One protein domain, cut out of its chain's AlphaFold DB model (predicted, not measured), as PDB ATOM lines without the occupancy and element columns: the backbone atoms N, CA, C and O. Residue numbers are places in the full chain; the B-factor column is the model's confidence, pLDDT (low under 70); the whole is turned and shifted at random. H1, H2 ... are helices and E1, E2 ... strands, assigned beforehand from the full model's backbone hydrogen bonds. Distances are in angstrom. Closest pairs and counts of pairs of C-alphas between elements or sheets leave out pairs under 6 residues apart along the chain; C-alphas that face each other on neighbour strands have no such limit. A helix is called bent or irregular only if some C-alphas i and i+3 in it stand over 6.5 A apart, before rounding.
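AT A GLANCE: This is residues 67 to 216 and 339 to 378 of the 402 residues of the protein "Inositol-pentakisphosphate 2-kinase" of Leptocylindrus danicus (UniProt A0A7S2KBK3). A strongly twisted six-strand sheet has H4 and H6 crossing over one of its faces and H5 beside its strands, while a separate part with H1 and H2 extends the model at one end of its long axis. Two long links, residues 71 to 84 and 105 to 127, join H1 and H2 to the body, and the short H8 lies toward the other end. The printed part has 190 residues, with eight named helices and six named strands in the order E1 H1 H2 H3 H4 E2 E3 H5 H6 H7 E4 H8 E5 E6; the class is mixed, helices and strands. The sheet runs E3 E2 E1 E4 E6 E5, with all neighbours antiparallel. The whole is compact, with a radius of gyration of the C-alphas of 18.0 A, and its outline is elongated, spanning 60 by 37 by 27 A.

IN THESE COORDINATES: The printed part begins with E1, residues 67 to 70, whose C-alpha 67 is at (313.808, 382.211, 266.202). H1 is residues 85 to 91 and is irregular, with C-alphas 86 and 89 7.9 A apart. H2 follows as residues 95 to 104, 14.5 A long, then H3 as residues 128 to 131 and H4 as residues 136 to 148, 18.4 A long. E2 is residues 154 to 158 and E3 residues 161 to 165. H5 is residues 173 to 182, 14.2 A long. H6, the longest helix, is residues 192 to 206, 21.3 A from C-alpha 192 at (300.151, 378.683, 271.053) to C-alpha 206. H7 is residues 209 to 216. After the cut come E4, residues 339 to 345, 19.8 A long; H8, residues 350 to 353; E5, residues 361 to 365; and E6, residues 368 to 377, 29.2 A long, ending at C-alpha 377 at (323.544, 389.522, 269.938).

HOW THE PARTS SIT: In the sheet E3 and E5 are the edge strands. E2 and E3 form a hairpin, with N 156 and O 164 2.8 A apart, within hydrogen-bond range. Also within that range are N 69 and O 155 of E1 and E2 at 2.8 A, N 68 and O 341 of E1 and E4 at 2.8 A, and N 342 and O 373 of E4 and E6 at 2.9 A. E5 and E6 form a hairpin, with N 363 and O 370 at 2.8 A. E4, H8 and E5 make a split strand-helix-strand unit, two strands running the same way with E6 between them, and its crossover is right-handed. H4, H5 and H6 with the sheet make two layers, helices on one face of a sheet. H6 has a height over the sheet of 7.4 A and runs across the strands, at 71 degrees to E6 on the local plane. H4 touches H6 at a steep tilt of 42 degrees, opposite ways, the closest C-alphas being those of Ile 136 and Gly 201, 4.8 A apart. H5 stands at the sheet's level, and its closest C-alphas to E4 are those of Ala 182 and Ser 344, 4.5 A apart. H7 only grazes the sheet, with residues 209 to 213. H4 touches H3 with residues 138 to 143 alone, the closest C-alphas being those of Phe 131 and Val 139, 4.4 A apart. H2 and H3 are close but not clearly touching, with the C-alphas of Tyr 96 and Pro 128 7.4 A apart. H1 and H2 meet only through their link. Every O i to N i+4 pair is within hydrogen-bond range in H2, H4, H5, H6 and H7; H1 has 0 of 3, but 3 of 4 O i to N i+3 pairs, and H3 and H8 are too short for an i+4 pair.

THE WHOLE: The two C-alphas farthest apart are those of Pro 85 and Gly 351, 61.1 A. Residues 217 to 338 are not printed, and C-alphas 216 and 339 are 14.5 A apart across the cut. Of the links that are printed whole, E1 to H1 and H2 to H3 are long. The mean pLDDT of the printed part is 88.3, with residues 114 to 120 and 347 to 359 under 70.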
ATOM      1  N   VAL A  67     312.858 381.556 265.297       95.12
ATOM      2  CA  VAL A  67     313.808 382.211 266.202       95.12
ATOM      3  C   VAL A  67     313.090 383.292 266.991       95.12
ATOM      4  O   VAL A  67     312.503 384.199 266.407       95.12
ATOM      5  N   LEU A  68     313.162 383.220 268.314       96.81
ATOM      6  CA  LEU A  68     312.702 384.276 269.204       96.81
ATOM      7  C   LEU A  68     313.884 385.195 269.510       96.81
ATOM      8  O   LEU A  68     314.882 384.754 270.072       96.81
ATOM      9  N   GLU A  69     313.768 386.469 269.153       97.44
ATOM     10  CA  GLU A  69     314.670 387.535 269.587       97.44
ATOM     11  C   GLU A  69     314.058 388.205 270.819       97.44
ATOM     12  O   GLU A  69     313.008 388.843 270.718       97.44
ATOM     13  N   ILE A  70     314.699 388.052 271.976       98.06
ATOM     14  CA  ILE A  70     314.218 388.548 273.270       98.06
ATOM     15  C   ILE A  70     315.230 389.544 273.827       98.06
ATOM     16  O   ILE A  70     316.386 389.195 274.048       98.06
ATOM     17  N   THR A  71     314.807 390.771 274.120       97.62
ATOM     18  CA  THR A  71     315.628 391.768 274.823       97.62
ATOM     19  C   THR A  71     315.176 391.843 276.288       97.62
ATOM     20  O   THR A  71     314.185 392.522 276.584       97.62
ATOM     21  N   PRO A  72     315.879 391.190 277.229       97.00
ATOM     22  CA  PRO A  72     315.338 390.907 278.557       97.00
ATOM     23  C   PRO A  72     315.434 392.089 279.540       97.00
ATOM     24  O   PRO A  72     314.767 392.094 280.570       97.00
ATOM     25  N   LYS A  73     316.203 393.136 279.199       97.44
ATOM     26  CA  LYS A  73     316.447 394.328 280.039       97.44
ATOM     27  C   LYS A  73     317.147 393.976 281.361       97.44
ATOM     28  O   LYS A  73     317.733 392.910 281.486       97.44
ATOM     29  N   CYS A  74     317.177 394.923 282.300       97.75
ATOM     30  CA  CYS A  74     317.846 394.785 283.596       97.75
ATOM     31  C   CYS A  74     316.997 393.949 284.567       97.75
ATOM     32  O   CYS A  74     315.886 394.364 284.899       97.75
ATOM     33  N   GLY A  75     317.535 392.809 285.007       97.44
ATOM     34  CA  GLY A  75     316.876 391.789 285.828       97.44
ATOM     35  C   GLY A  75     317.069 391.910 287.337       97.44
ATOM     36  O   GLY A  75     316.828 390.944 288.054       97.44
ATOM     37  N   PHE A  76     317.518 393.057 287.849       95.38
ATOM     38  CA  PHE A  76     317.694 393.273 289.287       95.38
ATOM     39  C   PHE A  76     317.147 394.638 289.731       95.38
ATOM     40  O   PHE A  76     316.952 395.551 288.924       95.38
ATOM     41  N   LEU A  77     316.851 394.759 291.027       94.75
ATOM     42  CA  LEU A  77     316.533 396.037 291.665       94.75
ATOM     43  C   LEU A  77     317.816 396.727 292.106       94.75
ATOM     44  O   LEU A  77     318.786 396.070 292.468       94.75
ATOM     45  N   CYS A  78     317.799 398.057 292.119       93.06
ATOM     46  CA  CYS A  78     318.920 398.810 292.651       93.06
ATOM     47  C   CYS A  78     319.109 398.502 294.143       93.06
ATOM     48  O   CYS A  78     318.133 398.439 294.887       93.06
ATOM     49  N   SER A  79     320.360 398.365 294.575       92.69
ATOM     50  CA  SER A  79     320.744 398.192 295.981       92.69
ATOM     51  C   SER A  79     321.922 399.092 296.363       92.69
ATOM     52  O   SER A  79     322.696 398.762 297.253       92.69
ATOM     53  N   SER A  80     322.101 400.209 295.656       95.44
ATOM     54  CA  SER A  80     323.210 401.131 295.896       95.44
ATOM     55  C   SER A  80     322.863 402.172 296.967       95.44
ATOM     56  O   SER A  80     321.823 402.826 296.849       95.44
ATOM     57  N   PRO A  81     323.750 402.429 297.947       95.81
ATOM     58  CA  PRO A  81     323.596 403.551 298.873       95.81
ATOM     59  C   PRO A  81     323.723 404.917 298.178       95.81
ATOM     60  O   PRO A  81     323.314 405.926 298.737       95.81
ATOM     61  N   LEU A  82     324.269 404.968 296.958       97.31
ATOM     62  CA  LEU A  82     324.495 406.200 296.193       97.31
ATOM     63  C   LEU A  82     323.295 406.622 295.324       97.31
ATOM     64  O   LEU A  82     323.421 407.537 294.507       97.31
ATOM     65  N   VAL A  83     322.128 405.992 295.487       95.44
ATOM     66  CA  VAL A  83     320.883 406.471 294.863       95.44
ATOM     67  C   VAL A  83     320.479 407.800 295.490       95.44
ATOM     68  O   VAL A  83     320.342 407.906 296.710       95.44
ATOM     69  N   GLN A  84     320.242 408.808 294.650       92.94
ATOM     70  CA  GLN A  84     319.827 410.130 295.126       92.94
ATOM     71  C   GLN A  84     318.476 410.058 295.856       92.94
ATOM     72  O   GLN A  84     317.623 409.254 295.457       92.94
ATOM     73  N   PRO A  85     318.226 410.924 296.858       90.62
ATOM     74  CA  PRO A  85     316.952 410.964 297.574       90.62
ATOM     75  C   PRO A  85     315.727 410.988 296.648       90.62
ATOM     76  O   PRO A  85     314.783 410.222 296.840       90.62
ATOM     77  N   GLU A  86     315.773 411.760 295.560       91.12
ATOM     78  CA  GLU A  86     314.648 411.885 294.624       91.12
ATOM     79  C   GLU A  86     314.509 410.700 293.653       91.12
ATOM     80  O   GLU A  86     313.615 410.691 292.806       91.12
ATOM     81  N   HIS A  87     315.399 409.711 293.719       93.31
ATOM     82  CA  HIS A  87     315.392 408.529 292.856       93.31
ATOM     83  C   HIS A  87     315.167 407.222 293.643       93.31
ATOM     84  O   HIS A  87     315.179 406.141 293.053       93.31
ATOM     85  N   ARG A  88     314.884 407.285 294.954       91.88
ATOM     86  CA  ARG A  88     314.729 406.115 295.851       91.88
ATOM     87  C   ARG A  88     313.629 405.127 295.461       91.88
ATOM     88  O   ARG A  88     313.644 403.981 295.906       91.88
ATOM     89  N   ILE A  89     312.724 405.506 294.554       91.56
ATOM     90  CA  ILE A  89     311.778 404.571 293.925       91.56
ATOM     91  C   ILE A  89     312.484 403.375 293.251       91.56
ATOM     92  O   ILE A  89     311.908 402.289 293.155       91.56
ATOM     93  N   LYS A  90     313.754 403.540 292.852       93.69
ATOM     94  CA  LYS A  90     314.616 402.503 292.254       93.69
ATOM     95  C   LYS A  90     314.873 401.304 293.169       93.69
ATOM     96  O   LYS A  90     315.168 400.226 292.660       93.69
ATOM     97  N   PHE A  91     314.715 401.461 294.486       92.75
ATOM     98  CA  PHE A  91     314.807 400.351 295.440       92.75
ATOM     99  C   PHE A  91     313.589 399.422 295.400       92.75
ATOM    100  O   PHE A  91     313.664 398.278 295.834       92.75
ATOM    101  N   ARG A  92     312.448 399.904 294.894       91.44
ATOM    102  CA  ARG A  92     311.166 399.180 294.941       91.44
ATOM    103  C   ARG A  92     310.682 398.734 293.570       91.44
ATOM    104  O   ARG A  92     309.877 397.814 293.475       91.44
ATOM    105  N   ARG A  93     311.125 399.404 292.506       92.94
ATOM    106  CA  ARG A  93     310.621 399.187 291.149       92.94
ATOM    107  C   ARG A  93     311.766 399.018 290.170       92.94
ATOM    108  O   ARG A  93     312.704 399.812 290.141       92.94
ATOM    109  N   HIS A  94     311.655 397.998 289.327       94.94
ATOM    110  CA  HIS A  94     312.633 397.745 288.279       94.94
ATOM    111  C   HIS A  94     312.600 398.854 287.218       94.94
ATOM    112  O   HIS A  94     311.557 399.432 286.891       94.94
ATOM    113  N   ARG A  95     313.769 399.123 286.632       95.38
ATOM    114  CA  ARG A  95     313.983 400.223 285.681       95.38
ATOM    115  C   ARG A  95     313.048 400.171 284.470       95.38
ATOM    116  O   ARG A  95     312.606 401.214 283.995       95.38
ATOM    117  N   TYR A  96     312.742 398.970 283.974       96.75
ATOM    118  CA  TYR A  96     311.815 398.798 282.852       96.75
ATOM    119  C   TYR A  96     310.409 399.305 283.194       96.75
ATOM    120  O   TYR A  96     309.876 400.112 282.439       96.75
ATOM    121  N   GLY A  97     309.853 398.928 284.350       96.00
ATOM    122  CA  GLY A  97     308.511 399.335 284.773       96.00
ATOM    123  C   GLY A  97     308.402 400.843 284.997       96.00
ATOM    124  O   GLY A  97     307.447 401.464 284.537       96.00
ATOM    125  N   LEU A  98     309.430 401.459 285.594       95.38
ATOM    126  CA  LEU A  98     309.505 402.921 285.724       95.38
ATOM    127  C   LEU A  98     309.470 403.614 284.354       95.38
ATOM    128  O   LEU A  98     308.803 404.630 284.175       95.38
ATOM    129  N   PHE A  99     310.175 403.066 283.362       93.94
ATOM    130  CA  PHE A  99     310.202 403.648 282.021       93.94
ATOM    131  C   PHE A  99     308.896 403.413 281.259       93.94
ATOM    132  O   PHE A  99     308.502 404.301 280.507       93.94
ATOM    133  N   GLN A 100     308.227 402.271 281.447       94.75
ATOM    134  CA  GLN A 100     306.893 402.023 280.889       94.75
ATOM    135  C   GLN A 100     305.890 403.071 281.382       94.75
ATOM    136  O   GLN A 100     305.187 403.661 280.566       94.75
ATOM    137  N   GLU A 101     305.895 403.381 282.679       93.25
ATOM    138  CA  GLU A 101     305.007 404.396 283.254       93.25
ATOM    139  C   GLU A 101     305.331 405.815 282.771       93.25
ATOM    140  O   GLU A 101     304.449 406.580 282.386       93.25
ATOM    141  N   LEU A 102     306.615 406.178 282.708       92.38
ATOM    142  CA  LEU A 102     307.005 407.468 282.135       92.38
ATOM    143  C   LEU A 102     306.575 407.610 280.670       92.38
ATOM    144  O   LEU A 102     306.268 408.719 280.230       92.38
ATOM    145  N   MET A 103     306.586 406.513 279.906       91.12
ATOM    146  CA  MET A 103     306.114 406.501 278.521       91.12
ATOM    147  C   MET A 103     304.588 406.623 278.444       91.12
ATOM    148  O   MET A 103     304.113 407.426 277.643       91.12
ATOM    149  N   SER A 104     303.821 405.924 279.292       90.38
ATOM    150  CA  SER A 104     302.353 406.071 279.323       90.38
ATOM    151  C   SER A 104     301.904 407.453 279.768       90.38
ATOM    152  O   SER A 104     300.930 407.975 279.239       90.38
ATOM    153  N   ASN A 105     302.654 408.089 280.668       89.38
ATOM    154  CA  ASN A 105     302.362 409.443 281.138       89.38
ATOM    155  C   ASN A 105     302.838 410.528 280.150       89.38
ATOM    156  O   ASN A 105     302.777 411.718 280.456       89.38
ATOM    157  N   GLY A 106     303.375 410.146 278.983       87.62
ATOM    158  CA  GLY A 106     303.875 411.078 277.965       87.62
ATOM    159  C   GLY A 106     305.140 411.846 278.371       87.62
ATOM    160  O   GLY A 106     305.553 412.777 277.679       87.62
ATOM    161  N   LEU A 107     305.779 411.470 279.481       88.31
ATOM    162  CA  LEU A 107     306.961 412.142 280.020       88.31
ATOM    163  C   LEU A 107     308.239 411.707 279.297       88.31
ATOM    164  O   LEU A 107     309.182 412.492 279.174       88.31
ATOM    165  N   LEU A 108     308.273 410.465 278.812       87.69
ATOM    166  CA  LEU A 108     309.404 409.868 278.113       87.69
ATOM    167  C   LEU A 108     308.979 409.387 276.726       87.69
ATOM    168  O   LEU A 108     308.015 408.647 276.586       87.69
ATOM    169  N   ARG A 109     309.752 409.739 275.693       83.12
ATOM    170  CA  ARG A 109     309.572 409.211 274.334       83.12
ATOM    171  C   ARG A 109     310.812 408.445 273.893       83.12
ATOM    172  O   ARG A 109     311.934 408.945 273.997       83.12
ATOM    173  N   LYS A 110     310.621 407.233 273.378       80.19
ATOM    174  CA  LYS A 110     311.679 406.413 272.777       80.19
ATOM    175  C   LYS A 110     311.574 406.443 271.259       80.19
ATOM    176  O   LYS A 110     310.492 406.545 270.702       80.19
ATOM    177  N   GLY A 111     312.715 406.310 270.584       72.25
ATOM    178  CA  GLY A 111     312.782 406.375 269.118       72.25
ATOM    179  C   GLY A 111     312.123 405.205 268.379       72.25
ATOM    180  O   GLY A 111     312.060 405.242 267.159       72.25
ATOM    181  N   TRP A 112     311.684 404.163 269.090       76.81
ATOM    182  CA  TRP A 112     310.887 403.066 268.529       76.81
ATOM    183  C   TRP A 112     309.376 403.281 268.699       76.81
ATOM    184  O   TRP A 112     308.603 402.556 268.089       76.81
ATOM    185  N   MET A 113     308.943 404.263 269.500       76.06
ATOM    186  CA  MET A 113     307.523 404.595 269.646       76.06
ATOM    187  C   MET A 113     307.068 405.359 268.404       76.06
ATOM    188  O   MET A 113     307.648 406.410 268.118       76.06
ATOM    189  N   SER A 114     306.059 404.834 267.698       60.62
ATOM    190  CA  SER A 114     305.561 405.353 266.417       60.62
ATOM    191  C   SER A 114     305.307 406.872 266.409       60.62
ATOM    192  O   SER A 114     305.117 407.539 267.429       60.62
ATOM    193  N   GLY A 115     305.385 407.441 265.208       52.25
ATOM    194  CA  GLY A 115     305.341 408.865 264.904       52.25
ATOM    195  C   GLY A 115     303.951 409.477 264.932       52.25
ATOM    196  O   GLY A 115     303.645 410.226 264.026       52.25
ATOM    197  N   ASN A 116     303.156 409.200 265.957       43.56
ATOM    198  CA  ASN A 116     302.076 410.067 266.404       43.56
ATOM    199  C   ASN A 116     302.093 410.019 267.927       43.56
ATOM    200  O   ASN A 116     302.311 408.975 268.537       43.56
ATOM    201  N   CYS A 117     301.981 411.187 268.542       43.38
ATOM    202  CA  CYS A 117     301.691 411.342 269.957       43.38
ATOM    203  C   CYS A 117     300.293 410.783 270.232       43.38
ATOM    204  O   CYS A 117     299.359 411.542 270.460       43.38
ATOM    205  N   ASP A 118     300.137 409.467 270.155       46.47
ATOM    206  CA  ASP A 118     298.894 408.855 270.558       46.47
ATOM    207  C   ASP A 118     298.890 408.772 272.072       46.47
ATOM    208  O   ASP A 118     299.789 408.215 272.707       46.47
ATOM    209  N   ALA A 119     297.807 409.282 272.635       52.72
ATOM    210  CA  ALA A 119     297.336 409.022 273.982       52.72
ATOM    211  C   ALA A 119     297.054 407.517 274.249       52.72
ATOM    212  O   ALA A 119     296.229 407.186 275.090       52.72
ATOM    213  N   SER A 120     297.707 406.597 273.528       69.19
ATOM    214  CA  SER A 120     297.456 405.156 273.517       69.19
ATOM    215  C   SER A 120     298.727 404.320 273.707       69.19
ATOM    216  O   SER A 120     298.748 403.151 273.312       69.19
ATOM    217  N   PHE A 121     299.811 404.875 274.268       86.12
ATOM    218  CA  PHE A 121     300.912 404.017 274.710       86.12
ATOM    219  C   PHE A 121     300.398 403.101 275.821       86.12
ATOM    220  O   PHE A 121     300.031 403.573 276.894       86.12
ATOM    221  N   ILE A 122     300.380 401.797 275.556       88.88
ATOM    222  CA  ILE A 122     299.974 400.788 276.529       88.88
ATOM    223  C   ILE A 122     301.245 400.196 277.150       88.88
ATOM    224  O   ILE A 122     302.030 399.566 276.425       88.88
ATOM    225  N   PRO A 123     301.467 400.396 278.463       92.81
ATOM    226  CA  PRO A 123     302.540 399.748 279.198       92.81
ATOM    227  C   PRO A 123     302.536 398.235 279.008       92.81
ATOM    228  O   PRO A 123     301.489 397.594 279.038       92.81
ATOM    229  N   SER A 124     303.720 397.663 278.851       94.94
ATOM    230  CA  SER A 124     303.909 396.218 278.948       94.94
ATOM    231  C   SER A 124     304.024 395.816 280.419       94.94
ATOM    232  O   SER A 124     304.777 396.443 281.169       94.94
ATOM    233  N   SER A 125     303.323 394.751 280.812       97.00
ATOM    234  CA  SER A 125     303.433 394.111 282.131       97.00
ATOM    235  C   SER A 125     304.686 393.243 282.285       97.00
ATOM    236  O   SER A 125     304.896 392.671 283.349       97.00
ATOM    237  N   PHE A 126     305.531 393.142 281.249       98.12
ATOM    238  CA  PHE A 126     306.759 392.348 281.289       98.12
ATOM    239  C   PHE A 126     307.644 392.747 282.477       98.12
ATOM    240  O   PHE A 126     308.017 393.916 282.633       98.12
ATOM    241  N   SER A 127     308.024 391.751 283.276       98.00
ATOM    242  CA  SER A 127     308.883 391.914 284.440       98.00
ATOM    243  C   SER A 127     310.242 391.260 284.183       98.00
ATOM    244  O   SER A 127     310.373 390.039 284.234       98.00
ATOM    245  N   PRO A 128     311.310 392.048 283.968       98.44
ATOM    246  CA  PRO A 128     312.662 391.503 283.941       98.44
ATOM    247  C   PRO A 128     313.014 390.720 285.214       98.44
ATOM    248  O   PRO A 128     313.763 389.758 285.141       98.44
ATOM    249  N   LEU A 129     312.475 391.097 286.380       98.06
ATOM    250  CA  LEU A 129     312.766 390.389 287.632       98.06
ATOM    251  C   LEU A 129     312.241 388.948 287.600       98.06
ATOM    252  O   LEU A 129     312.939 388.037 288.028       98.06
ATOM    253  N   GLU A 130     311.034 388.750 287.069       98.19
ATOM    254  CA  GLU A 130     310.440 387.424 286.872       98.19
ATOM    255  C   GLU A 130     311.172 386.642 285.775       98.19
ATOM    256  O   GLU A 130     311.513 385.479 285.972       98.19
ATOM    257  N   PHE A 131     311.504 387.294 284.655       98.44
ATOM    258  CA  PHE A 131     312.275 386.681 283.569       98.44
ATOM    259  C   PHE A 131     313.653 386.166 284.019       98.44
ATOM    260  O   PHE A 131     314.135 385.149 283.527       98.44
ATOM    261  N   PHE A 132     314.296 386.860 284.959       98.31
ATOM    262  CA  PHE A 132     315.597 386.487 285.514       98.31
ATOM    263  C   PHE A 132     315.502 385.698 286.830       98.31
ATOM    264  O   PHE A 132     316.532 385.457 287.459       98.31
ATOM    265  N   SER A 133     314.308 385.285 287.272       96.62
ATOM    266  CA  SER A 133     314.143 384.699 288.610       96.62
ATOM    267  C   SER A 133     314.638 383.256 288.730       96.62
ATOM    268  O   SER A 133     314.758 382.757 289.843       96.62
ATOM    269  N   GLY A 134     314.854 382.567 287.605       94.75
ATOM    270  CA  GLY A 134     315.174 381.136 287.567       94.75
ATOM    271  C   GLY A 134     313.973 380.204 287.777       94.75
ATOM    272  O   GLY A 134     314.117 378.998 287.616       94.75
ATOM    273  N   GLU A 135     312.780 380.738 288.051       97.06
ATOM    274  CA  GLU A 135     311.564 379.948 288.274       97.06
ATOM    275  C   GLU A 135     310.759 379.850 286.980       97.06
ATOM    276  O   GLU A 135     310.384 380.872 286.403       97.06
ATOM    277  N   ILE A 136     310.457 378.626 286.538       97.38
ATOM    278  CA  ILE A 136     309.811 378.373 285.237       97.38
ATOM    279  C   ILE A 136     308.500 379.158 285.103       97.38
ATOM    280  O   ILE A 136     308.283 379.814 284.087       97.38
ATOM    281  N   SER A 137     307.657 379.149 286.141       97.94
ATOM    282  CA  SER A 137     306.364 379.847 286.148       97.94
ATOM    283  C   SER A 137     306.498 381.367 286.015       97.94
ATOM    284  O   SER A 137     305.688 382.000 285.338       97.94
ATOM    285  N   ASN A 138     307.531 381.962 286.616       98.25
ATOM    286  CA  ASN A 138     307.798 383.396 286.510       98.25
ATOM    287  C   ASN A 138     308.300 383.758 285.110       98.25
ATOM    288  O   ASN A 138     307.836 384.735 284.517       98.25
ATOM    289  N   VAL A 139     309.207 382.954 284.548       98.25
ATOM    290  CA  VAL A 139     309.684 383.152 283.173       98.25
ATOM    291  C   VAL A 139     308.520 383.026 282.189       98.25
ATOM    292  O   VAL A 139     308.375 383.870 281.307       98.25
ATOM    293  N   GLU A 140     307.652 382.032 282.372       98.12
ATOM    294  CA  GLU A 140     306.447 381.823 281.565       98.12
ATOM    295  C   GLU A 140     305.494 383.029 281.639       98.12
ATOM    296  O   GLU A 140     305.130 383.582 280.600       98.12
ATOM    297  N   SER A 141     305.167 383.508 282.846       98.19
ATOM    298  CA  SER A 141     304.357 384.722 283.073       98.19
ATOM    299  C   SER A 141     304.936 385.951 282.357       98.19
ATOM    300  O   SER A 141     304.239 386.686 281.643       98.19
ATOM    301  N   SER A 142     306.248 386.148 282.476       98.06
ATOM    302  CA  SER A 142     306.948 387.237 281.801       98.06
ATOM    303  C   SER A 142     306.932 387.106 280.281       98.06
ATOM    304  O   SER A 142     306.745 388.101 279.578       98.06
ATOM    305  N   MET A 143     307.074 385.893 279.749       98.31
ATOM    306  CA  MET A 143     306.974 385.648 278.312       98.31
ATOM    307  C   MET A 143     305.566 385.911 277.780       98.31
ATOM    308  O   MET A 143     305.436 386.530 276.726       98.31
ATOM    309  N   LEU A 144     304.513 385.538 278.511       98.25
ATOM    310  CA  LEU A 144     303.131 385.870 278.140       98.25
ATOM    311  C   LEU A 144     302.910 387.381 278.066       98.25
ATOM    312  O   LEU A 144     302.331 387.869 277.097       98.25
ATOM    313  N   SER A 145     303.460 388.129 279.023       97.94
ATOM    314  CA  SER A 145     303.435 389.597 278.994       97.94
ATOM    315  C   SER A 145     304.154 390.178 277.766       97.94
ATOM    316  O   SER A 145     303.723 391.191 277.208       97.94
ATOM    317  N   LEU A 146     305.244 389.544 277.312       96.94
ATOM    318  CA  LEU A 146     305.918 389.918 276.065       96.94
ATOM    319  C   LEU A 146     305.118 389.535 274.824       96.94
ATOM    320  O   LEU A 146     305.124 390.308 273.873       96.94
ATOM    321  N   PHE A 147     304.430 388.393 274.800       96.62
ATOM    322  CA  PHE A 147     303.549 388.062 273.682       96.62
ATOM    323  C   PHE A 147     302.390 389.058 273.600       96.62
ATOM    324  O   PHE A 147     302.124 389.586 272.531       96.62
ATOM    325  N   GLU A 148     301.768 389.422 274.722       95.25
ATOM    326  CA  GLU A 148     300.703 390.426 274.718       95.25
ATOM    327  C   GLU A 148     301.203 391.798 274.233       95.25
ATOM    328  O   GLU A 148     300.550 392.467 273.424       95.25
ATOM    329  N   ARG A 149     302.380 392.226 274.714       94.31
ATOM    330  CA  ARG A 149     302.973 393.536 274.405       94.31
ATOM    331  C   ARG A 149     304.461 393.412 274.032       94.31
ATOM    332  O   ARG A 149     305.315 393.771 274.847       94.31
ATOM    333  N   PRO A 150     304.786 393.013 272.782       93.94
ATOM    334  CA  PRO A 150     306.161 392.754 272.340       93.94
ATOM    335  C   PRO A 150     307.063 393.984 272.344       93.94
ATOM    336  O   PRO A 150     308.252 393.887 272.645       93.94
ATOM    337  N   GLN A 151     306.504 395.147 271.984       91.81
ATOM    338  CA  GLN A 151     307.225 396.416 271.840       91.81
ATOM    339  C   GLN A 151     308.554 396.232 271.072       91.81
ATOM    340  O   GLN A 151     308.565 395.712 269.955       91.81
ATOM    341  N   ASN A 152     309.686 396.652 271.643       91.69
ATOM    342  CA  ASN A 152     311.022 396.379 271.107       91.69
ATOM    343  C   ASN A 152     311.769 395.302 271.909       91.69
ATOM    344  O   ASN A 152     312.999 395.288 271.902       91.69
ATOM    345  N   ASN A 153     311.031 394.474 272.644       96.19
ATOM    346  CA  ASN A 153     311.549 393.447 273.538       96.19
ATOM    347  C   ASN A 153     311.371 392.028 272.998       96.19
ATOM    348  O   ASN A 153     312.050 391.132 273.486       96.19
ATOM    349  N   LEU A 154     310.477 391.823 272.027       96.88
ATOM    350  CA  LEU A 154     310.229 390.518 271.430       96.88
ATOM    351  C   LEU A 154     310.005 390.628 269.918       96.88
ATOM    352  O   LEU A 154     309.223 391.462 269.446       96.88
ATOM    353  N   ARG A 155     310.650 389.732 269.168       96.19
ATOM    354  CA  ARG A 155     310.330 389.418 267.770       96.19
ATOM    355  C   ARG A 155     310.405 387.915 267.546       96.19
ATOM    356  O   ARG A 155     311.285 387.258 268.094       96.19
ATOM    357  N   ILE A 156     309.520 387.382 266.713       96.19
ATOM    358  CA  ILE A 156     309.585 385.999 266.233       96.19
ATOM    359  C   ILE A 156     309.906 386.030 264.749       96.19
ATOM    360  O   ILE A 156     309.230 386.707 263.970       96.19
ATOM    361  N   TRP A 157     310.933 385.284 264.374       94.94
ATOM    362  CA  TRP A 157     311.418 385.156 263.015       94.94
ATOM    363  C   TRP A 157     311.144 383.753 262.482       94.94
ATOM    364  O   TRP A 157     311.309 382.774 263.204       94.94
ATOM    365  N   CYS A 158     310.799 383.651 261.204       90.81
ATOM    366  CA  CYS A 158     310.776 382.400 260.451       90.81
ATOM    367  C   CYS A 158     311.312 382.672 259.044       90.81
ATOM    368  O   CYS A 158     310.934 383.664 258.417       90.81
ATOM    369  N   ASN A 159     312.245 381.843 258.566       85.06
ATOM    370  CA  ASN A 159     312.881 381.995 257.249       85.06
ATOM    371  C   ASN A 159     313.438 383.415 256.992       85.06
ATOM    372  O   ASN A 159     313.325 383.977 255.902       85.06
ATOM    373  N   GLY A 160     314.028 384.030 258.023       83.44
ATOM    374  CA  GLY A 160     314.590 385.381 257.960       83.44
ATOM    375  C   GLY A 160     313.575 386.525 257.880       83.44
ATOM    376  O   GLY A 160     313.984 387.657 257.609       83.44
ATOM    377  N   GLN A 161     312.285 386.262 258.103       88.75
ATOM    378  CA  GLN A 161     311.221 387.265 258.141       88.75
ATOM    379  C   GLN A 161     310.598 387.346 259.537       88.75
ATOM    380  O   GLN A 161     310.451 386.327 260.202       88.75
ATOM    381  N   ILE A 162     310.225 388.553 259.977       91.75
ATOM    382  CA  ILE A 162     309.487 388.744 261.232       91.75
ATOM    383  C   ILE A 162     308.041 388.303 261.006       91.75
ATOM    384  O   ILE A 162     307.321 388.914 260.214       91.75
ATOM    385  N   ILE A 163     307.621 387.271 261.731       94.31
ATOM    386  CA  ILE A 163     306.260 386.730 261.690       94.31
ATOM    387  C   ILE A 163     305.399 387.237 262.855       94.31
ATOM    388  O   ILE A 163     304.177 387.257 262.750       94.31
ATOM    389  N   TYR A 164     306.024 387.703 263.944       95.81
ATOM    390  CA  TYR A 164     305.338 388.261 265.110       95.81
ATOM    391  C   TYR A 164     306.223 389.244 265.887       95.81
ATOM    392  O   TYR A 164     307.447 389.106 265.912       95.81
ATOM    393  N   GLY A 165     305.608 390.199 266.579       91.69
ATOM    394  CA  GLY A 165     306.277 391.223 267.371       91.69
ATOM    395  C   GLY A 165     306.636 392.471 266.567       91.69
ATOM    396  O   GLY A 165     306.361 392.579 265.370       91.69
ATOM    397  N   HIS A 166     307.249 393.440 267.249       79.75
ATOM    398  CA  HIS A 166     307.439 394.798 266.734       79.75
ATOM    399  C   HIS A 166     306.102 395.426 266.289       79.75
ATOM    400  O   HIS A 166     305.274 395.735 267.142       79.75
ATOM    401  N   ASP A 167     305.876 395.561 264.981       77.94
ATOM    402  CA  ASP A 167     304.651 396.128 264.404       77.94
ATOM    403  C   ASP A 167     303.670 395.046 263.898       77.94
ATOM    404  O   ASP A 167     302.581 395.366 263.419       77.94
ATOM    405  N   LYS A 168     304.027 393.756 263.997       88.88
ATOM    406  CA  LYS A 168     303.209 392.631 263.522       88.88
ATOM    407  C   LYS A 168     302.622 391.837 264.689       88.88
ATOM    408  O   LYS A 168     303.289 391.001 265.284       88.88
ATOM    409  N   MET A 169     301.343 392.065 264.977       89.94
ATOM    410  CA  MET A 169     300.642 391.444 266.116       89.94
ATOM    411  C   MET A 169     299.720 390.274 265.741       89.94
ATOM    412  O   MET A 169     299.121 389.668 266.621       89.94
ATOM    413  N   ASN A 170     299.596 389.947 264.453       91.44
ATOM    414  CA  ASN A 170     298.724 388.877 263.969       91.44
ATOM    415  C   ASN A 170     299.518 387.860 263.148       91.44
ATOM    416  O   ASN A 170     300.287 388.244 262.266       91.44
ATOM    417  N   LEU A 171     299.273 386.579 263.421       93.75
ATOM    418  CA  LEU A 171     299.806 385.451 262.660       93.75
ATOM    419  C   LEU A 171     298.848 385.073 261.524       93.75
ATOM    420  O   LEU A 171     297.639 384.901 261.758       93.75
ATOM    421  N   THR A 172     299.405 384.891 260.327       94.88
ATOM    422  CA  THR A 172     298.750 384.153 259.232       94.88
ATOM    423  C   THR A 172     298.580 382.672 259.598       94.88
ATOM    424  O   THR A 172     299.044 382.229 260.653       94.88
ATOM    425  N   VAL A 173     297.863 381.908 258.769       93.50
ATOM    426  CA  VAL A 173     297.680 380.465 259.000       93.50
ATOM    427  C   VAL A 173     299.026 379.753 258.881       93.50
ATOM    428  O   VAL A 173     299.409 379.018 259.783       93.50
ATOM    429  N   GLU A 174     299.793 380.086 257.848       93.12
ATOM    430  CA  GLU A 174     301.098 379.498 257.552       93.12
ATOM    431  C   GLU A 174     302.123 379.796 258.658       93.12
ATOM    432  O   GLU A 174     302.914 378.939 259.046       93.12
ATOM    433  N   GLU A 175     302.106 381.009 259.216       94.69
ATOM    434  CA  GLU A 175     303.008 381.391 260.313       94.69
ATOM    435  C   GLU A 175     302.644 380.720 261.635       94.69
ATOM    436  O   GLU A 175     303.521 380.401 262.436       94.69
ATOM    437  N   PHE A 176     301.352 380.506 261.869       94.44
ATOM    438  CA  PHE A 176     300.876 379.751 263.017       94.44
ATOM    439  C   PHE A 176     301.288 378.274 262.920       94.44
ATOM    440  O   PHE A 176     301.863 377.746 263.874       94.44
ATOM    441  N   GLU A 177     301.079 377.646 261.762       92.19
ATOM    442  CA  GLU A 177     301.504 376.268 261.485       92.19
ATOM    443  C   GLU A 177     303.027 376.108 261.611       92.19
ATOM    444  O   GLU A 177     303.504 375.127 262.182       92.19
ATOM    445  N   ALA A 178     303.805 377.100 261.162       91.75
ATOM    446  CA  ALA A 178     305.257 377.100 261.326       91.75
ATOM    447  C   ALA A 178     305.682 377.091 262.805       91.75
ATOM    448  O   ALA A 178     306.624 376.382 263.166       91.75
ATOM    449  N   ILE A 179     304.990 377.844 263.670       93.62
ATOM    450  CA  ILE A 179     305.245 377.822 265.118       93.62
ATOM    451  C   ILE A 179     304.850 376.462 265.700       93.62
ATOM    452  O   ILE A 179     305.673 375.866 266.391       93.62
ATOM    453  N   GLN A 180     303.641 375.962 265.412       92.12
ATOM    454  CA  GLN A 180     303.158 374.656 265.892       92.12
ATOM    455  C   GLN A 180     304.129 373.526 265.553       92.12
ATOM    456  O   GLN A 180     304.500 372.742 266.429       92.12
ATOM    457  N   LEU A 181     304.579 373.486 264.295       90.00
ATOM    458  CA  LEU A 181     305.552 372.515 263.822       90.00
ATOM    459  C   LEU A 181     306.871 372.651 264.584       90.00
ATOM    460  O   LEU A 181     307.390 371.655 265.081       90.00
ATOM    461  N   ALA A 182     307.402 373.871 264.711       89.44
ATOM    462  CA  ALA A 182     308.685 374.117 265.363       89.44
ATOM    463  C   ALA A 182     308.717 373.649 266.823       89.44
ATOM    464  O   ALA A 182     309.726 373.095 267.252       89.44
ATOM    465  N   ILE A 183     307.623 373.843 267.567       90.50
ATOM    466  CA  ILE A 183     307.513 373.411 268.967       90.50
ATOM    467  C   ILE A 183     306.928 372.001 269.123       90.50
ATOM    468  O   ILE A 183     306.609 371.619 270.245       90.50
ATOM    469  N   SER A 184     306.743 371.245 268.036       87.12
ATOM    470  CA  SER A 184     306.119 369.915 268.050       87.12
ATOM    471  C   SER A 184     304.816 369.894 268.869       87.12
ATOM    472  O   SER A 184     304.667 369.068 269.764       87.12
ATOM    473  N   SER A 185     303.899 370.840 268.622       85.38
ATOM    474  CA  SER A 185     302.657 371.007 269.393       85.38
ATOM    475  C   SER A 185     301.412 370.963 268.513       85.38
ATOM    476  O   SER A 185     301.366 371.583 267.455       85.38
ATOM    477  N   ASN A 186     300.364 370.310 269.022       84.62
ATOM    478  CA  ASN A 186     299.014 370.329 268.451       84.62
ATOM    479  C   ASN A 186     298.122 371.413 269.090       84.62
ATOM    480  O   ASN A 186     296.899 371.354 268.973       84.62
ATOM    481  N   ALA A 187     298.709 372.375 269.812       85.31
ATOM    482  CA  ALA A 187     297.966 373.419 270.509       85.31
ATOM    483  C   ALA A 187     297.120 374.256 269.546       85.31
ATOM    484  O   ALA A 187     297.579 374.654 268.477       85.31
ATOM    485  N   GLU A 188     295.899 374.584 269.960       89.25
ATOM    486  CA  GLU A 188     295.043 375.508 269.224       89.25
ATOM    487  C   GLU A 188     295.653 376.915 269.154       89.25
ATOM    488  O   GLU A 188     296.470 377.312 269.992       89.25
ATOM    489  N   LYS A 189     295.194 377.725 268.190       85.44
ATOM    490  CA  LYS A 189     295.686 379.099 267.983       85.44
ATOM    491  C   LYS A 189     295.622 379.969 269.238       85.44
ATOM    492  O   LYS A 189     296.512 380.788 269.444       85.44
ATOM    493  N   ALA A 190     294.617 379.768 270.089       87.25
ATOM    494  CA  ALA A 190     294.472 380.499 271.346       87.25
ATOM    495  C   ALA A 190     295.547 380.144 272.393       87.25
ATOM    496  O   ALA A 190     295.859 380.969 273.246       87.25
ATOM    497  N   MET A 191     296.134 378.946 272.315       92.94
ATOM    498  CA  MET A 191     297.058 378.405 273.319       92.94
ATOM    499  C   MET A 191     298.521 378.414 272.864       92.94
ATOM    500  O   MET A 191     299.410 378.080 273.644       92.94
ATOM    501  N   ILE A 192     298.806 378.818 271.626       94.06
ATOM    502  CA  ILE A 192     300.151 378.683 271.053       94.06
ATOM    503  C   ILE A 192     301.213 379.487 271.797       94.06
ATOM    504  O   ILE A 192     302.315 378.992 272.024       94.06
ATOM    505  N   PHE A 193     300.874 380.699 272.237       96.00
ATOM    506  CA  PHE A 193     301.785 381.517 273.031       96.00
ATOM    507  C   PHE A 193     301.960 380.979 274.450       96.00
ATOM    508  O   PHE A 193     303.038 381.148 275.008       96.00
ATOM    509  N   GLN A 194     300.972 380.262 274.995       96.31
ATOM    510  CA  GLN A 194     301.126 379.542 276.260       96.31
ATOM    511  C   GLN A 194     302.135 378.402 276.110       96.31
ATOM    512  O   GLN A 194     303.093 378.320 276.873       96.31
ATOM    513  N   SER A 195     301.968 377.557 275.086       95.44
ATOM    514  CA  SER A 195     302.908 376.465 274.810       95.44
ATOM    515  C   SER A 195     304.320 376.989 274.555       95.44
ATOM    516  O   SER A 195     305.291 376.430 275.063       95.44
ATOM    517  N   LEU A 196     304.442 378.091 273.810       96.25
ATOM    518  CA  LEU A 196     305.729 378.716 273.537       96.25
ATOM    519  C   LEU A 196     306.348 379.327 274.803       96.25
ATOM    520  O   LEU A 196     307.535 379.127 275.040       96.25
ATOM    521  N   ALA A 197     305.570 380.018 275.643       97.56
ATOM    522  CA  ALA A 197     306.042 380.575 276.913       97.56
ATOM    523  C   ALA A 197     306.550 379.481 277.864       97.56
ATOM    524  O   ALA A 197     307.638 379.622 278.421       97.56
ATOM    525  N   SER A 198     305.815 378.374 277.986       96.25
ATOM    526  CA  SER A 198     306.200 377.231 278.820       96.25
ATOM    527  C   SER A 198     307.490 376.560 278.324       96.25
ATOM    528  O   SER A 198     308.407 376.279 279.106       96.25
ATOM    529  N   LEU A 199     307.628 376.385 277.002       96.38
ATOM    530  CA  LEU A 199     308.855 375.868 276.394       96.38
ATOM    531  C   LEU A 199     310.047 376.802 276.644       96.38
ATOM    532  O   LEU A 199     311.114 376.340 277.046       96.38
ATOM    533  N   VAL A 200     309.870 378.113 276.448       97.31
ATOM    534  CA  VAL A 200     310.915 379.115 276.710       97.31
ATOM    535  C   VAL A 200     311.320 379.104 278.183       97.31
ATOM    536  O   VAL A 200     312.515 379.076 278.465       97.31
ATOM    537  N   GLY A 201     310.360 379.059 279.112       97.19
ATOM    538  CA  GLY A 201     310.630 378.939 280.546       97.19
ATOM    539  C   GLY A 201     311.468 377.704 280.870       97.19
ATOM    540  O   GLY A 201     312.496 377.802 281.535       97.19
ATOM    541  N   THR A 202     311.102 376.556 280.298       96.50
ATOM    542  CA  THR A 202     311.850 375.301 280.463       96.50
ATOM    543  C   THR A 202     313.282 375.402 279.923       96.50
ATOM    544  O   THR A 202     314.227 375.006 280.607       96.50
ATOM    545  N   ILE A 203     313.468 375.945 278.711       96.25
ATOM    546  CA  ILE A 203     314.794 376.111 278.091       96.25
ATOM    547  C   ILE A 203     315.664 377.048 278.931       96.25
ATOM    548  O   ILE A 203     316.796 376.711 279.270       96.25
ATOM    549  N   LEU A 204     315.144 378.229 279.263       95.81
ATOM    550  CA  LEU A 204     315.924 379.282 279.906       95.81
ATOM    551  C   LEU A 204     316.282 378.957 281.359       95.81
ATOM    552  O   LEU A 204     317.367 379.341 281.788       95.81
ATOM    553  N   THR A 205     315.436 378.228 282.092       94.44
ATOM    554  CA  THR A 205     315.760 377.758 283.450       94.44
ATOM    555  C   THR A 205     316.771 376.607 283.442       94.44
ATOM    556  O   THR A 205     317.568 376.478 284.370       94.44
ATOM    557  N   ARG A 206     316.785 375.771 282.396       94.19
ATOM    558  CA  ARG A 206     317.772 374.687 282.252       94.19
ATOM    559  C   ARG A 206     319.173 375.208 281.925       94.19
ATOM    560  O   ARG A 206     320.167 374.571 282.267       94.19
ATOM    561  N   GLU A 207     319.254 376.334 281.229       93.31
ATOM    562  CA  GLU A 207     320.501 376.884 280.708       93.31
ATOM    563  C   GLU A 207     321.113 377.910 281.676       93.31
ATOM    564  O   GLU A 207     320.431 378.830 282.125       93.31
ATOM    565  N   PRO A 208     322.434 377.877 281.939       92.69
ATOM    566  CA  PRO A 208     323.080 378.854 282.820       92.69
ATOM    567  C   PRO A 208     323.115 380.275 282.229       92.69
ATOM    568  O   PRO A 208     323.568 381.211 282.885       92.69
ATOM    569  N   LEU A 209     322.693 380.453 280.971       93.00
ATOM    570  CA  LEU A 209     322.798 381.705 280.226       93.00
ATOM    571  C   LEU A 209     322.135 382.884 280.946       93.00
ATOM    572  O   LEU A 209     322.771 383.926 281.094       93.00
ATOM    573  N   ILE A 210     320.891 382.725 281.403       94.38
ATOM    574  CA  ILE A 210     320.135 383.803 282.055       94.38
ATOM    575  C   ILE A 210     320.816 384.233 283.353       94.38
ATOM    576  O   ILE A 210     321.016 385.429 283.574       94.38
ATOM    577  N   GLN A 211     321.272 383.271 284.157       93.00
ATOM    578  CA  GLN A 211     321.994 383.568 285.392       93.00
ATOM    579  C   GLN A 211     323.342 384.245 285.122       93.00
ATOM    580  O   GLN A 211     323.714 385.186 285.821       93.00
ATOM    581  N   ASN A 212     324.057 383.819 284.077       92.19
ATOM    582  CA  ASN A 212     325.301 384.461 283.663       92.19
ATOM    583  C   ASN A 212     325.064 385.916 283.245       92.19
ATOM    584  O   ASN A 212     325.787 386.799 283.695       92.19
ATOM    585  N   ILE A 213     324.034 386.187 282.436       94.75
ATOM    586  CA  ILE A 213     323.671 387.557 282.048       94.75
ATOM    587  C   ILE A 213     323.333 388.382 283.291       94.75
ATOM    588  O   ILE A 213     323.866 389.478 283.437       94.75
ATOM    589  N   LEU A 214     322.503 387.863 284.203       95.06
ATOM    590  CA  LEU A 214     322.131 388.567 285.434       95.06
ATOM    591  C   LEU A 214     323.352 388.916 286.289       95.06
ATOM    592  O   LEU A 214     323.460 390.036 286.788       95.06
ATOM    593  N   ASN A 215     324.290 387.979 286.435       91.00
ATOM    594  CA  ASN A 215     325.530 388.221 287.162       91.00
ATOM    595  C   ASN A 215     326.313 389.367 286.511       91.00
ATOM    596  O   ASN A 215     326.703 390.301 287.198       91.00
ATOM    597  N   LEU A 216     326.450 389.383 285.185       91.31
ATOM    598  CA  LEU A 216     327.132 390.478 284.491       91.31
ATOM    599  C   LEU A 216     326.376 391.814 284.569       91.31
ATOM    600  O   LEU A 216     326.998 392.872 284.619       91.31
ATOM    601  N   ILE A 339     318.745 387.999 273.219       96.00
ATOM    602  CA  ILE A 339     318.852 386.544 273.196       96.00
ATOM    603  C   ILE A 339     318.119 386.053 271.948       96.00
ATOM    604  O   ILE A 339     316.937 386.334 271.776       96.00
ATOM    605  N   MET A 340     318.820 385.320 271.093       95.00
ATOM    606  CA  MET A 340     318.281 384.634 269.923       95.00
ATOM    607  C   MET A 340     318.084 383.162 270.282       95.00
ATOM    608  O   MET A 340     319.053 382.404 270.354       95.00
ATOM    609  N   LEU A 341     316.837 382.772 270.531       94.94
ATOM    610  CA  LEU A 341     316.437 381.398 270.820       94.94
ATOM    611  C   LEU A 341     315.857 380.755 269.559       94.94
ATOM    612  O   LEU A 341     314.721 381.033 269.180       94.94
ATOM    613  N   GLY A 342     316.644 379.903 268.909       93.19
ATOM    614  CA  GLY A 342     316.179 379.072 267.799       93.19
ATOM    615  C   GLY A 342     315.473 377.817 268.308       93.19
ATOM    616  O   GLY A 342     315.973 377.184 269.235       93.19
ATOM    617  N   ILE A 343     314.349 377.450 267.691       92.62
ATOM    618  CA  ILE A 343     313.495 376.304 268.046       92.62
ATOM    619  C   ILE A 343     313.084 375.554 266.774       92.62
ATOM    620  O   ILE A 343     312.514 376.155 265.859       92.62
ATOM    621  N   SER A 344     313.421 374.265 266.687       89.81
ATOM    622  CA  SER A 344     313.158 373.425 265.510       89.81
ATOM    623  C   SER A 344     312.659 372.021 265.880       89.81
ATOM    624  O   SER A 344     312.971 371.527 266.969       89.81
ATOM    625  N   PRO A 345     311.937 371.331 264.975       87.81
ATOM    626  CA  PRO A 345     311.482 369.966 265.217       87.81
ATOM    627  C   PRO A 345     312.652 368.991 265.418       87.81
ATOM    628  O   PRO A 345     313.705 369.096 264.787       87.81
ATOM    629  N   GLY A 346     312.454 367.988 266.275       79.12
ATOM    630  CA  GLY A 346     313.445 366.952 266.580       79.12
ATOM    631  C   GLY A 346     313.757 366.007 265.414       79.12
ATOM    632  O   GLY A 346     314.866 365.475 265.337       79.12
ATOM    633  N   SER A 347     312.795 365.820 264.507       69.50
ATOM    634  CA  SER A 347     312.816 364.849 263.404       69.50
ATOM    635  C   SER A 347     313.499 365.345 262.125       69.50
ATOM    636  O   SER A 347     313.227 364.814 261.054       69.50
ATOM    637  N   LEU A 348     314.340 366.377 262.200       62.66
ATOM    638  CA  LEU A 348     315.099 366.835 261.034       62.66
ATOM    639  C   LEU A 348     316.122 365.768 260.605       62.66
ATOM    640  O   LEU A 348     316.856 365.246 261.452       62.66
ATOM    641  N   ASP A 349     316.163 365.471 259.301       57.81
ATOM    642  CA  ASP A 349     317.083 364.509 258.683       57.81
ATOM    643  C   ASP A 349     318.552 364.822 259.030       57.81
ATOM    644  O   ASP A 349     318.932 365.974 259.250       57.81
ATOM    645  N   GLU A 350     319.426 363.808 259.054       53.31
ATOM    646  CA  GLU A 350     320.845 363.981 259.422       53.31
ATOM    647  C   GLU A 350     321.588 365.003 258.539       53.31
ATOM    648  O   GLU A 350     322.455 365.725 259.034       53.31
ATOM    649  N   GLY A 351     321.207 365.135 257.262       53.06
ATOM    650  CA  GLY A 351     321.729 366.172 256.363       53.06
ATOM    651  C   GLY A 351     321.275 367.595 256.721       53.06
ATOM    652  O   GLY A 351     322.005 368.557 256.482       53.06
ATOM    653  N   ASP A 352     320.114 367.731 257.364       50.06
ATOM    654  CA  ASP A 352     319.563 369.008 257.830       50.06
ATOM    655  C   ASP A 352     320.135 369.426 259.195       50.06
ATOM    656  O   ASP A 352     320.234 370.620 259.489       50.06
ATOM    657  N   ARG A 353     320.607 368.467 260.005       49.59
ATOM    658  CA  ARG A 353     321.302 368.744 261.276       49.59
ATOM    659  C   ARG A 353     322.597 369.535 261.092       49.59
ATOM    660  O   ARG A 353     322.926 370.333 261.959       49.59
ATOM    661  N   MET A 354     323.300 369.368 259.968       42.50
ATOM    662  CA  MET A 354     324.536 370.111 259.676       42.50
ATOM    663  C   MET A 354     324.316 371.602 259.354       42.50
ATOM    664  O   MET A 354     325.259 372.382 259.466       42.50
ATOM    665  N   GLN A 355     323.105 372.011 258.946       48.41
ATOM    666  CA  GLN A 355     322.772 373.424 258.689       48.41
ATOM    667  C   GLN A 355     322.214 374.137 259.926       48.41
ATOM    668  O   GLN A 355     322.278 375.366 260.011       48.41
ATOM    669  N   ASN A 356     321.703 373.382 260.900       51.31
ATOM    670  CA  ASN A 356     321.355 373.922 262.202       51.31
ATOM    671  C   ASN A 356     322.643 374.147 262.999       51.31
ATOM    672  O   ASN A 356     323.268 373.202 263.468       51.31
ATOM    673  N   LEU A 357     323.026 375.422 263.126       55.22
ATOM    674  CA  LEU A 357     324.017 375.922 264.082       55.22
ATOM    675  C   LEU A 357     323.974 375.088 265.370       55.22
ATOM    676  O   LEU A 357     322.943 375.108 266.038       55.22
ATOM    677  N   GLU A 358     325.062 374.361 265.656       60.94
ATOM    678  CA  GLU A 358     325.340 373.566 266.866       60.94
ATOM    679  C   GLU A 358     324.221 373.658 267.920       60.94
ATOM    680  O   GLU A 358     324.210 374.575 268.747       60.94
ATOM    681  N   SER A 359     323.226 372.764 267.845       59.16
ATOM    682  CA  SER A 359     322.089 372.781 268.771       59.16
ATOM    683  C   SER A 359     322.600 372.762 270.213       59.16
ATOM    684  O   SER A 359     323.381 371.879 270.571       59.16
ATOM    685  N   CYS A 360     322.148 373.705 271.042       70.38
ATOM    686  CA  CYS A 360     322.528 373.761 272.455       70.38
ATOM    687  C   CYS A 360     321.893 372.615 273.255       70.38
ATOM    688  O   CYS A 360     322.457 372.183 274.256       70.38
ATOM    689  N   GLY A 361     320.752 372.091 272.795       88.19
ATOM    690  CA  GLY A 361     320.119 370.931 273.405       88.19
ATOM    691  C   GLY A 361     318.801 370.530 272.750       88.19
ATOM    692  O   GLY A 361     318.397 371.066 271.716       88.19
ATOM    693  N   SER A 362     318.127 369.576 273.388       90.69
ATOM    694  CA  SER A 362     316.797 369.096 273.016       90.69
ATOM    695  C   SER A 362     315.885 368.981 274.240       90.69
ATOM    696  O   SER A 362     316.351 368.752 275.364       90.69
ATOM    697  N   ILE A 363     314.580 369.132 274.018       91.12
ATOM    698  CA  ILE A 363     313.515 368.950 275.012       91.12
ATOM    699  C   ILE A 363     312.497 367.956 274.465       91.12
ATOM    700  O   ILE A 363     312.053 368.076 273.323       91.12
ATOM    701  N   SER A 364     312.127 366.984 275.294       89.12
ATOM    702  CA  SER A 364     311.017 366.075 275.016       89.12
ATOM    703  C   SER A 364     309.708 366.732 275.438       89.12
ATOM    704  O   SER A 364     309.557 367.131 276.591       89.12
ATOM    705  N   LEU A 365     308.776 366.830 274.500       84.31
ATOM    706  CA  LEU A 365     307.415 367.325 274.671       84.31
ATOM    707  C   LEU A 365     306.439 366.170 274.409       84.31
ATOM    708  O   LEU A 365     306.813 365.149 273.830       84.31
ATOM    709  N   GLU A 366     305.178 366.324 274.808       77.56
ATOM    710  CA  GLU A 366     304.165 365.267 274.646       77.56
ATOM    711  C   GLU A 366     303.976 364.836 273.183       77.56
ATOM    712  O   GLU A 366     303.800 363.654 272.900       77.56
ATOM    713  N   ALA A 367     304.053 365.785 272.248       79.81
ATOM    714  CA  ALA A 367     303.842 365.551 270.821       79.81
ATOM    715  C   ALA A 367     305.146 365.369 270.015       79.81
ATOM    716  O   ALA A 367     305.097 365.190 268.798       79.81
ATOM    717  N   GLY A 368     306.314 365.349 270.668       85.25
ATOM    718  CA  GLY A 368     307.583 365.048 270.007       85.25
ATOM    719  C   GLY A 368     308.800 365.655 270.694       85.25
ATOM    720  O   GLY A 368     308.730 366.193 271.792       85.25
ATOM    721  N   VAL A 369     309.949 365.580 270.032       87.62
ATOM    722  CA  VAL A 369     311.175 366.244 270.495       87.62
ATOM    723  C   VAL A 369     311.305 367.590 269.789       87.62
ATOM    724  O   VAL A 369     310.968 367.710 268.611       87.62
ATOM    725  N   CYS A 370     311.804 368.592 270.500       89.56
ATOM    726  CA  CYS A 370     312.197 369.884 269.958       89.56
ATOM    727  C   CYS A 370     313.696 370.097 270.194       89.56
ATOM    728  O   CYS A 370     314.188 369.880 271.302       89.56
ATOM    729  N   ASN A 371     314.418 370.553 269.175       90.69
ATOM    730  CA  ASN A 371     315.801 371.008 269.289       90.69
ATOM    731  C   ASN A 371     315.829 372.525 269.492       90.69
ATOM    732  O   ASN A 371     314.998 373.247 268.933       90.69
ATOM    733  N   TYR A 372     316.799 373.022 270.257       91.81
ATOM    734  CA  TYR A 372     316.966 374.456 270.464       91.81
ATOM    735  C   TYR A 372     318.427 374.908 270.408       91.81
ATOM    736  O   TYR A 372     319.360 374.135 270.635       91.81
ATOM    737  N   SER A 373     318.623 376.196 270.126       91.06
ATOM    738  CA  SER A 373     319.921 376.872 270.202       91.06
ATOM    739  C   SER A 373     319.764 378.253 270.833       91.06
ATOM    740  O   SER A 373     318.762 378.926 270.599       91.06
ATOM    741  N   LEU A 374     320.752 378.681 271.615       92.38
ATOM    742  CA  LEU A 374     320.782 379.992 272.257       92.38
ATOM    743  C   LEU A 374     322.006 380.768 271.793       92.38
ATOM    744  O   LEU A 374     323.134 380.299 271.949       92.38
ATOM    745  N   LYS A 375     321.791 381.976 271.276       91.62
ATOM    746  CA  LYS A 375     322.864 382.904 270.903       91.62
ATOM    747  C   LYS A 375     322.605 384.292 271.477       91.62
ATOM    748  O   LYS A 375     321.461 384.708 271.605       91.62
ATOM    749  N   LEU A 376     323.666 385.016 271.810       92.19
ATOM    750  CA  LEU A 376     323.601 386.425 272.192       92.19
ATOM    751  C   LEU A 376     323.943 387.310 271.000       92.19
ATOM    752  O   LEU A 376     324.822 386.978 270.204       92.19
ATOM    753  N   VAL A 377     323.266 388.450 270.904       91.12
ATOM    754  CA  VAL A 377     323.544 389.522 269.938       91.12
ATOM    755  C   VAL A 377     323.463 390.882 270.639       91.12
ATOM    756  O   VAL A 377     322.992 390.971 271.772       91.12
ATOM    757  N   ASP A 378     323.941 391.943 269.987       89.25
ATOM    758  CA  ASP A 378     323.912 393.330 270.487       89.25
ATOM    759  C   ASP A 378     324.670 393.573 271.812       89.25
ATOM    760  O   ASP A 378     324.354 394.486 272.581       89.25
TER     761      ASP A 378